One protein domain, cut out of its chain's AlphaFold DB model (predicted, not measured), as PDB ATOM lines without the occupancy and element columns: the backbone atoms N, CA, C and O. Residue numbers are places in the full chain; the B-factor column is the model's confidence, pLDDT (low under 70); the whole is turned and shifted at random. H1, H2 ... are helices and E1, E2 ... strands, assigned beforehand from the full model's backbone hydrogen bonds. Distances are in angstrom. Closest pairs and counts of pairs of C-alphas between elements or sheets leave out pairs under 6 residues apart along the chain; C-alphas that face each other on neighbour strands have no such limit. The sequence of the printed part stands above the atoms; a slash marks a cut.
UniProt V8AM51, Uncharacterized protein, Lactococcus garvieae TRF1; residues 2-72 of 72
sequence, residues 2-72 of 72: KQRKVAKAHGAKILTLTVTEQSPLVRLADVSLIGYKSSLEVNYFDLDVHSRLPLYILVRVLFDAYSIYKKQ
ATOM      1  N   LYS A   2     -47.667 425.336 -64.651       80.12
ATOM      2  CA  LYS A   2     -49.033 425.865 -64.872       80.12
ATOM      3  C   LYS A   2     -49.372 427.047 -63.946       80.12
ATOM      4  O   LYS A   2     -49.712 428.112 -64.441       80.12
ATOM      5  N   GLN A   3     -49.128 426.901 -62.639       81.56
ATOM      6  CA  GLN A   3     -49.398 427.962 -61.657       81.56
ATOM      7  C   GLN A   3     -48.592 429.245 -61.889       81.56
ATOM      8  O   GLN A   3     -49.144 430.332 -61.792       81.56
ATOM      9  N   ARG A   4     -47.319 429.144 -62.302       85.69
ATOM     10  CA  ARG A   4     -46.530 430.328 -62.686       85.69
ATOM     11  C   ARG A   4     -47.179 431.077 -63.847       85.69
ATOM     12  O   ARG A   4     -47.241 432.298 -63.805       85.69
ATOM     13  N   LYS A   5     -47.586 430.368 -64.907       87.19
ATOM     14  CA  LYS A   5     -48.167 431.010 -66.096       87.19
ATOM     15  C   LYS A   5     -49.437 431.773 -65.725       87.19
ATOM     16  O   LYS A   5     -49.579 432.917 -66.129       87.19
ATOM     17  N   VAL A   6     -50.288 431.166 -64.898       92.25
ATOM     18  CA  VAL A   6     -51.501 431.808 -64.376       92.25
ATOM     19  C   VAL A   6     -51.152 433.031 -63.525       92.25
ATOM     20  O   VAL A   6     -51.680 434.105 -63.784       92.25
ATOM     21  N   ALA A   7     -50.224 432.912 -62.572       89.94
ATOM     22  CA  ALA A   7     -49.816 434.027 -61.716       89.94
ATOM     23  C   ALA A   7     -49.241 435.205 -62.525       89.94
ATOM     24  O   ALA A   7     -49.663 436.345 -62.347       89.94
ATOM     25  N   LYS A   8     -48.342 434.928 -63.482       88.81
ATOM     26  CA  LYS A   8     -47.760 435.966 -64.347       88.81
ATOM     27  C   LYS A   8     -48.785 436.601 -65.286       88.81
ATOM     28  O   LYS A   8     -48.695 437.799 -65.522       88.81
ATOM     29  N   ALA A   9     -49.763 435.840 -65.783       93.62
ATOM     30  CA  ALA A   9     -50.847 436.390 -66.600       93.62
ATOM     31  C   ALA A   9     -51.697 437.422 -65.837       93.62
ATOM     32  O   ALA A   9     -52.253 438.320 -66.455       93.62
ATOM     33  N   HIS A  10     -51.742 437.335 -64.505       94.44
ATOM     34  CA  HIS A  10     -52.420 438.301 -63.636       94.44
ATOM     35  C   HIS A  10     -51.468 439.360 -63.052       94.44
ATOM     36  O   HIS A  10     -51.812 440.033 -62.086       94.44
ATOM     37  N   GLY A  11     -50.250 439.497 -63.587       94.06
ATOM     38  CA  GLY A  11     -49.276 440.495 -63.127       94.06
ATOM     39  C   GLY A  11     -48.676 440.227 -61.742       94.06
ATOM     40  O   GLY A  11     -47.985 441.093 -61.203       94.06
ATOM     41  N   ALA A  12     -48.895 439.046 -61.154       94.44
ATOM     42  CA  ALA A  12     -48.378 438.725 -59.830       94.44
ATOM     43  C   ALA A  12     -46.851 438.533 -59.845       94.44
ATOM     44  O   ALA A  12     -46.293 437.889 -60.741       94.44
ATOM     45  N   LYS A  13     -46.187 439.045 -58.803       94.69
ATOM     46  CA  LYS A  13     -44.787 438.734 -58.493       94.69
ATOM     47  C   LYS A  13     -44.708 437.404 -57.753       94.69
ATOM     48  O   LYS A  13     -45.506 437.140 -56.855       94.69
ATOM     49  N   ILE A  14     -43.745 436.569 -58.121       94.69
ATOM     50  CA  ILE A  14     -43.549 435.242 -57.536       94.69
ATOM     51  C   ILE A  14     -42.361 435.288 -56.576       94.69
ATOM     52  O   ILE A  14     -41.219 435.446 -57.006       94.69
ATOM     53  N   LEU A  15     -42.639 435.093 -55.288       95.12
ATOM     54  CA  LEU A  15     -41.646 434.891 -54.235       95.12
ATOM     55  C   LEU A  15     -41.572 433.398 -53.889       95.12
ATOM     56  O   LEU A  15     -42.599 432.780 -53.613       95.12
ATOM     57  N   THR A  16     -40.374 432.813 -53.906       95.25
ATOM     58  CA  THR A  16     -40.143 431.419 -53.482       95.25
ATOM     59  C   THR A  16     -39.328 431.375 -52.197       95.25
ATOM     60  O   THR A  16     -38.326 432.074 -52.085       95.25
ATOM     61  N   LEU A  17     -39.737 430.527 -51.250       95.38
ATOM     62  CA  LEU A  17     -38.956 430.150 -50.073       95.38
ATOM     63  C   LEU A  17     -38.590 428.672 -50.218       95.38
ATOM     64  O   LEU A  17     -39.470 427.837 -50.438       95.38
ATOM     65  N   THR A  18     -37.305 428.343 -50.148       94.44
ATOM     66  CA  THR A  18     -36.820 426.967 -50.329       94.44
ATOM     67  C   THR A  18     -35.523 426.751 -49.566       94.44
ATOM     68  O   THR A  18     -34.875 427.713 -49.184       94.44
ATOM     69  N   VAL A  19     -35.116 425.499 -49.382       92.81
ATOM     70  CA  VAL A  19     -33.761 425.139 -48.928       92.81
ATOM     71  C   VAL A  19     -32.908 424.540 -50.049       92.81
ATOM     72  O   VAL A  19     -31.839 423.988 -49.814       92.81
ATOM     73  N   THR A  20     -33.402 424.605 -51.288       90.88
ATOM     74  CA  THR A  20     -32.746 424.041 -52.471       90.88
ATOM     75  C   THR A  20     -32.511 425.125 -53.511       90.88
ATOM     76  O   THR A  20     -33.445 425.545 -54.203       90.88
ATOM     77  N   GLU A  21     -31.250 425.529 -53.661       86.75
ATOM     78  CA  GLU A  21     -30.838 426.571 -54.609       86.75
ATOM     79  C   GLU A  21     -31.078 426.170 -56.066       86.75
ATOM     80  O   GLU A  21     -31.570 426.946 -56.883       86.75
ATOM     81  N   GLN A  22     -30.799 424.913 -56.395       88.69
ATOM     82  CA  GLN A  22     -30.802 424.416 -57.767       88.69
ATOM     83  C   GLN A  22     -32.131 423.732 -58.107       88.69
ATOM     84  O   GLN A  22     -32.177 422.571 -58.502       88.69
ATOM     85  N   SER A  23     -33.245 424.455 -57.962       89.44
ATOM     86  CA  SER A  23     -34.581 423.918 -58.258       89.44
ATOM     87  C   SER A  23     -35.276 424.649 -59.414       89.44
ATOM     88  O   SER A  23     -35.030 425.836 -59.655       89.44
ATOM     89  N   PRO A  24     -36.197 423.981 -60.139       89.94
ATOM     90  CA  PRO A  24     -37.064 424.663 -61.092       89.94
ATOM     91  C   PRO A  24     -37.848 425.810 -60.449       89.94
ATOM     92  O   PRO A  24     -38.081 426.809 -61.111       89.94
ATOM     93  N   LEU A  25     -38.234 425.710 -59.173       88.81
ATOM     94  CA  LEU A  25     -38.980 426.770 -58.487       88.81
ATOM     95  C   LEU A  25     -38.171 428.067 -58.387       88.81
ATOM     96  O   LEU A  25     -38.690 429.115 -58.762       88.81
ATOM     97  N   VAL A  26     -36.893 427.978 -58.007       93.44
ATOM     98  CA  VAL A  26     -35.986 429.138 -57.921       93.44
ATOM     99  C   VAL A  26     -35.850 429.834 -59.273       93.44
ATOM    100  O   VAL A  26     -36.019 431.045 -59.365       93.44
ATOM    101  N   ARG A  27     -35.658 429.070 -60.358       91.75
ATOM    102  CA  ARG A  27     -35.583 429.630 -61.724       91.75
ATOM    103  C   ARG A  27     -36.885 430.273 -62.191       91.75
ATOM    104  O   ARG A  27     -36.899 431.035 -63.158       91.75
ATOM    105  N   LEU A  28     -38.006 429.871 -61.596       91.06
ATOM    106  CA  LEU A  28     -39.320 430.331 -62.004       91.06
ATOM    107  C   LEU A  28     -39.816 431.552 -61.215       91.06
ATOM    108  O   LEU A  28     -40.760 432.197 -61.685       91.06
ATOM    109  N   ALA A  29     -39.202 431.849 -60.074       93.81
ATOM    110  CA  ALA A  29     -39.541 432.966 -59.207       93.81
ATOM    111  C   ALA A  29     -38.942 434.290 -59.701       93.81
ATOM    112  O   ALA A  29     -37.950 434.300 -60.426       93.81
ATOM    113  N   ASP A  30     -39.546 435.407 -59.301       95.50
ATOM    114  CA  ASP A  30     -38.959 436.736 -59.498       95.50
ATOM    115  C   ASP A  30     -37.972 437.066 -58.364       95.50
ATOM    116  O   ASP A  30     -36.976 437.745 -58.592       95.50
ATOM    117  N   VAL A  31     -38.224 436.545 -57.156       95.06
ATOM    118  CA  VAL A  31     -37.317 436.599 -56.000       95.06
ATOM    119  C   VAL A  31     -37.314 435.236 -55.308       95.06
ATOM    120  O   VAL A  31     -38.365 434.608 -55.158       95.06
ATOM    121  N   SER A  32     -36.143 434.782 -54.864       95.88
ATOM    122  CA  SER A  32     -36.000 433.554 -54.075       95.88
ATOM    123  C   SER A  32     -35.285 433.843 -52.760       95.88
ATOM    124  O   SER A  32     -34.212 434.438 -52.764       95.88
ATOM    125  N   LEU A  33     -35.871 433.395 -51.652       95.75
ATOM    126  CA  LEU A  33     -35.235 433.335 -50.340       95.75
ATOM    127  C   LEU A  33     -34.833 431.887 -50.080       95.75
ATOM    128  O   LEU A  33     -35.672 430.982 -50.119       95.75
ATOM    129  N   ILE A  34     -33.543 431.673 -49.854       95.31
ATOM    130  CA  ILE A  34     -32.965 430.337 -49.766       95.31
ATOM    131  C   ILE A  34     -32.485 430.126 -48.334       95.31
ATOM    132  O   ILE A  34     -31.606 430.832 -47.848       95.31
ATOM    133  N   GLY A  35     -33.118 429.187 -47.641       92.62
ATOM    134  CA  GLY A  35     -32.754 428.781 -46.296       92.62
ATOM    135  C   GLY A  35     -31.576 427.820 -46.348       92.62
ATOM    136  O   GLY A  35     -31.529 426.927 -47.192       92.62
ATOM    137  N   TYR A  36     -30.637 427.985 -45.426       89.25
ATOM    138  CA  TYR A  36     -29.515 427.068 -45.293       89.25
ATOM    139  C   TYR A  36     -29.981 425.755 -44.656       89.25
ATOM    140  O   TYR A  36     -30.496 425.756 -43.539       89.25
ATOM    141  N   LYS A  37     -29.796 424.636 -45.363       85.69
ATOM    142  CA  LYS A  37     -29.967 423.284 -44.820       85.69
ATOM    143  C   LYS A  37     -28.582 422.708 -44.553       85.69
ATOM    144  O   LYS A  37     -27.799 422.539 -45.485       85.69
ATOM    145  N   SER A  38     -28.285 422.439 -43.285       80.94
ATOM    146  CA  SER A  38     -26.983 421.917 -42.876       80.94
ATOM    147  C   SER A  38     -26.762 420.504 -43.420       80.94
ATOM    148  O   SER A  38     -27.638 419.648 -43.322       80.94
ATOM    149  N   SER A  39     -25.569 420.246 -43.955       75.06
ATOM    150  CA  SER A  39     -25.129 418.900 -44.352       75.06
ATOM    151  C   SER A  39     -24.651 418.047 -43.173       75.06
ATOM    152  O   SER A  39     -24.450 416.847 -43.334       75.06
ATOM    153  N   LEU A  40     -24.461 418.660 -41.999       70.69
ATOM    154  CA  LEU A  40     -23.966 418.012 -40.778       70.69
ATOM    155  C   LEU A  40     -25.092 417.475 -39.886       70.69
ATOM    156  O   LEU A  40     -24.821 416.895 -38.836       70.69
ATOM    157  N   GLU A  41     -26.352 417.698 -40.257       61.88
ATOM    158  CA  GLU A  41     -27.488 417.223 -39.475       61.88
ATOM    159  C   GLU A  41     -27.618 415.701 -39.582       61.88
ATOM    160  O   GLU A  41     -27.828 415.130 -40.652       61.88
ATOM    161  N   VAL A  42     -27.474 415.036 -38.435       58.03
ATOM    162  CA  VAL A  42     -27.613 413.587 -38.312       58.03
ATOM    163  C   VAL A  42     -29.100 413.250 -38.416       58.03
ATOM    164  O   VAL A  42     -29.904 413.686 -37.590       58.03
ATOM    165  N   ASN A  43     -29.477 412.475 -39.433       54.53
ATOM    166  CA  ASN A  43     -30.834 411.955 -39.596       54.53
ATOM    167  C   ASN A  43     -31.188 411.022 -38.428       54.53
ATOM    168  O   ASN A  43     -30.923 409.827 -38.477       54.53
ATOM    169  N   TYR A  44     -31.793 411.573 -37.375       55.25
ATOM    170  CA  TYR A  44     -32.407 410.786 -36.297       55.25
ATOM    171  C   TYR A  44     -33.869 410.415 -36.591       55.25
ATOM    172  O   TYR A  44     -34.447 409.586 -35.897       55.25
ATOM    173  N   PHE A  45     -34.463 411.012 -37.630       57.34
ATOM    174  CA  PHE A  45     -35.839 410.774 -38.055       57.34
ATOM    175  C   PHE A  45     -35.877 410.537 -39.571       57.34
ATOM    176  O   PHE A  45     -35.333 411.337 -40.324       57.34
ATOM    177  N   ASP A  46     -36.582 409.496 -40.021       56.59
ATOM    178  CA  ASP A  46     -36.819 409.182 -41.449       56.59
ATOM    179  C   ASP A  46     -37.745 410.189 -42.168       56.59
ATOM    180  O   ASP A  46     -38.123 410.012 -43.326       56.59
ATOM    181  N   LEU A  47     -38.144 411.265 -41.488       58.09
ATOM    182  CA  LEU A  47     -38.995 412.316 -42.032       58.09
ATOM    183  C   LEU A  47     -38.139 413.548 -42.331       58.09
ATOM    184  O   LEU A  47     -37.411 414.012 -41.458       58.09
ATOM    185  N   ASP A  48     -38.269 414.118 -43.535       61.34
ATOM    186  CA  ASP A  48     -37.563 415.338 -43.968       61.34
ATOM    187  C   ASP A  48     -38.075 416.579 -43.206       61.34
ATOM    188  O   ASP A  48     -38.833 417.412 -43.711       61.34
ATOM    189  N   VAL A  49     -37.713 416.668 -41.926       68.00
ATOM    190  CA  VAL A  49     -38.049 417.770 -41.012       68.00
ATOM    191  C   VAL A  49     -37.042 418.915 -41.095       68.00
ATOM    192  O   VAL A  49     -37.351 420.036 -40.700       68.00
ATOM    193  N   HIS A  50     -35.873 418.664 -41.676       75.88
ATOM    194  CA  HIS A  50     -34.729 419.581 -41.697       75.88
ATOM    195  C   HIS A  50     -34.939 420.806 -42.585       75.88
ATOM    196  O   HIS A  50     -34.316 421.841 -42.393       75.88
ATOM    197  N   SER A  51     -35.859 420.732 -43.550       83.56
ATOM    198  CA  SER A  51     -36.274 421.911 -44.318       83.56
ATOM    199  C   SER A  51     -37.195 422.838 -43.516       83.56
ATOM    200  O   SER A  51     -37.261 424.033 -43.805       83.56
ATOM    201  N   ARG A  52     -37.883 422.331 -42.483       86.75
ATOM    202  CA  ARG A  52     -38.921 423.077 -41.754       86.75
ATOM    203  C   ARG A  52     -38.342 424.227 -40.948       86.75
ATOM    204  O   ARG A  52     -38.889 425.321 -41.016       86.75
ATOM    205  N   LEU A  53     -37.258 423.996 -40.205       88.25
ATOM    206  CA  LEU A  53     -36.661 425.029 -39.358       88.25
ATOM    207  C   LEU A  53     -36.119 426.210 -40.191       88.25
ATOM    208  O   LEU A  53     -36.551 427.336 -39.934       88.25
ATOM    209  N   PRO A  54     -35.281 426.005 -41.228       91.50
ATOM    210  CA  PRO A  54     -34.828 427.099 -42.088       91.50
ATOM    211  C   PRO A  54     -35.984 427.847 -42.760       91.50
ATOM    212  O   PRO A  54     -35.988 429.078 -42.794       91.50
ATOM    213  N   LEU A  55     -37.000 427.131 -43.255       93.50
ATOM    214  CA  LEU A  55     -38.176 427.762 -43.864       93.50
ATOM    215  C   LEU A  55     -38.989 428.569 -42.846       93.50
ATOM    216  O   LEU A  55     -39.444 429.665 -43.168       93.50
ATOM    217  N   TYR A  56     -39.146 428.069 -41.618       93.50
ATOM    218  CA  TYR A  56     -39.847 428.778 -40.550       93.50
ATOM    219  C   TYR A  56     -39.127 430.073 -40.165       93.50
ATOM    220  O   TYR A  56     -39.771 431.111 -40.018       93.50
ATOM    221  N   ILE A  57     -37.794 430.035 -40.077       94.31
ATOM    222  CA  ILE A  57     -36.972 431.224 -39.825       94.31
ATOM    223  C   ILE A  57     -37.180 432.261 -40.935       94.31
ATOM    224  O   ILE A  57     -37.465 433.419 -40.631       94.31
ATOM    225  N   LEU A  58     -37.113 431.856 -42.211       96.38
ATOM    226  CA  LEU A  58     -37.345 432.767 -43.340       96.38
ATOM    227  C   LEU A  58     -38.724 433.430 -43.279       96.38
ATOM    228  O   LEU A  58     -38.835 434.644 -43.454       96.38
ATOM    229  N   VAL A  59     -39.771 432.641 -43.019       96.31
ATOM    230  CA  VAL A  59     -41.134 433.161 -42.869       96.31
ATOM    231  C   VAL A  59     -41.183 434.158 -41.716       96.31
ATOM    232  O   VAL A  59     -41.675 435.269 -41.896       96.31
ATOM    233  N   ARG A  60     -40.631 433.814 -40.549       96.75
ATOM    234  CA  ARG A  60     -40.685 434.688 -39.376       96.75
ATOM    235  C   ARG A  60     -39.998 436.031 -39.620       96.75
ATOM    236  O   ARG A  60     -40.602 437.063 -39.344       96.75
ATOM    237  N   VAL A  61     -38.797 436.014 -40.197       96.06
ATOM    238  CA  VAL A  61     -38.055 437.234 -40.551       96.06
ATOM    239  C   VAL A  61     -38.856 438.097 -41.525       96.06
ATOM    240  O   VAL A  61     -38.952 439.308 -41.331       96.06
ATOM    241  N   LEU A  62     -39.476 437.491 -42.543       96.00
ATOM    242  CA  LEU A  62     -40.285 438.222 -43.521       96.00
ATOM    243  C   LEU A  62     -41.499 438.900 -42.870       96.00
ATOM    244  O   LEU A  62     -41.773 440.070 -43.139       96.00
ATOM    245  N   PHE A  63     -42.217 438.177 -42.008       95.75
ATOM    246  CA  PHE A  63     -43.373 438.715 -41.292       95.75
ATOM    247  C   PHE A  63     -42.980 439.828 -40.316       95.75
ATOM    248  O   PHE A  63     -43.654 440.859 -40.275       95.75
ATOM    249  N   ASP A  64     -41.885 439.659 -39.575       96.56
ATOM    250  CA  ASP A  64     -41.393 440.676 -38.643       96.56
ATOM    251  C   ASP A  64     -40.953 441.944 -39.391       96.56
ATOM    252  O   ASP A  64     -41.375 443.045 -39.036       96.56
ATOM    253  N   ALA A  65     -40.201 441.799 -40.487       96.00
ATOM    254  CA  ALA A  65     -39.792 442.922 -41.331       96.00
ATOM    255  C   ALA A  65     -40.999 443.676 -41.910       96.00
ATOM    256  O   ALA A  65     -41.044 444.907 -41.871       96.00
ATOM    257  N   TYR A  66     -42.012 442.949 -42.392       95.50
ATOM    258  CA  TYR A  66     -43.249 443.556 -42.880       95.50
ATOM    259  C   TYR A  66     -44.026 444.267 -41.766       95.50
ATOM    260  O   TYR A  66     -44.534 445.368 -41.979       95.50
ATOM    261  N   SER A  67     -44.097 443.679 -40.567       96.19
ATOM    262  CA  SER A  67     -44.752 444.315 -39.422       96.19
ATOM    263  C   SER A  67     -44.044 445.599 -38.992       96.19
ATOM    264  O   SER A  67     -44.727 446.527 -38.565       96.19
ATOM    265  N   ILE A  68     -42.712 445.656 -39.072       96.25
ATOM    266  CA  ILE A  68     -41.939 446.873 -38.788       96.25
ATOM    267  C   ILE A  68     -42.218 447.923 -39.863       96.25
ATOM    268  O   ILE A  68     -42.549 449.056 -39.526       96.25
ATOM    269  N   TYR A  69     -42.157 447.533 -41.139       95.56
ATOM    270  CA  TYR A  69     -42.451 448.420 -42.265       95.56
ATOM    271  C   TYR A  69     -43.860 449.023 -42.188       95.56
ATOM    272  O   TYR A  69     -44.033 450.196 -42.478       95.56
ATOM    273  N   LYS A  70     -44.869 448.247 -41.766       92.19
ATOM    274  CA  LYS A  70     -46.258 448.717 -41.623       92.19
ATOM    275  C   LYS A  70     -46.526 449.605 -40.409       92.19
ATOM    276  O   LYS A  70     -47.579 450.231 -40.366       92.19
ATOM    277  N   LYS A  71     -45.651 449.584 -39.402       79.44
ATOM    278  CA  LYS A  71     -45.758 450.443 -38.212       79.44
ATOM    279  C   LYS A  71     -45.115 451.820 -38.416       79.44
ATOM    280  O   LYS A  71     -45.261 452.662 -37.535       79.44
ATOM    281  N   GLN A  72     -44.398 452.011 -39.523       56.28
ATOM    282  CA  GLN A  72     -43.944 453.310 -40.021       56.28
ATOM    283  C   GLN A  72     -45.018 453.903 -40.933       56.28
ATOM    284  O   GLN A  72     -45.156 455.142 -40.913       56.28
TER     285      GLN A  72
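Overview. This is residues 2 to 72 of the 72 residues of an uncharacterized protein of Lactococcus garvieae TRF1 (UniProt V8AM51). A short ribbon of two parallel strands, E1 and E2, lies between helices: the small helix H2 packs on one face, and residues 52 to 62 of the long helix H3 cover the other. H3 then runs on past the ribbon, so that residues 63 to 72 stick out as a free arm, while residues 43 to 49 of a long loop stick out at another end and H1 sits off to the side of H2. The printed part has 71 residues, with three named helices and two named strands in the order H1, E1, H2, E2, H3; the sheet has the order E1, E2, parallel, and the class is mostly helix. The whole is loose, with a radius of gyration of the C-alphas of 15.0 A, and flat, spanning 43 by 36 by 16 A.

Arrangement. H1, residues 2 to 9, and H2, residues 24 to 28, are close but not clearly touching; their closest C-alphas, those of Arg 4 and Leu 28, are 7.2 A apart. E1, residues 15 to 18, and E2, residues 31 to 34, are parallel neighbours at 17 degrees; the C-alphas of Thr 16 and Ser 32 face each other at 4.7 A. Across this pair N 16 and O 31, at 3.0 A, and N 33 and O 16, at 2.8 A, are within hydrogen-bond range. E1, H2 and E2 form a strand-helix-strand unit, two parallel strands with a helix between them in the chain, and its crossover is right-handed. The closest C-alphas of E1 and H2 are those of Thr 16 and Val 26, at 6.5 A; those of H2 and E2 are Val 26 and Ser 32, at 5.9 A. The closest C-alphas of E1 and H3, residues 52 to 71, are those of Thr 18 and Leu 55, at 6.7 A; for E2 and H3 they are Leu 33 and Leu 58, at 7.3 A. H3 is apart from H1 and from H2, and H1 is apart from E2. In H1, H2 and H3 every O i to N i+4 pair is within hydrogen-bond range.

Along the chain. H1 begins at C-alpha 2, (-49.033, 425.865, -64.872), and is 10.8 A long. E1 is 10.1 A long and begins at C-alpha 15, (-41.646, 434.891, -54.235). H2 measures 6.2 A and E2 9.8 A. H3, 28.4 A long, ends at C-alpha 71, (-45.758, 450.443, -38.212).

Size, cuts and confidence. The two C-alphas farthest apart, those of Asp 46 and Gln 72, are 44.7 A apart. The printed part has no cut. The link from E2 to H3, residues 35 to 51, is long; the other three links are tight. The mean pLDDT of the printed part is 86.5, and residues 41 to 49 and residue 72 are under 70.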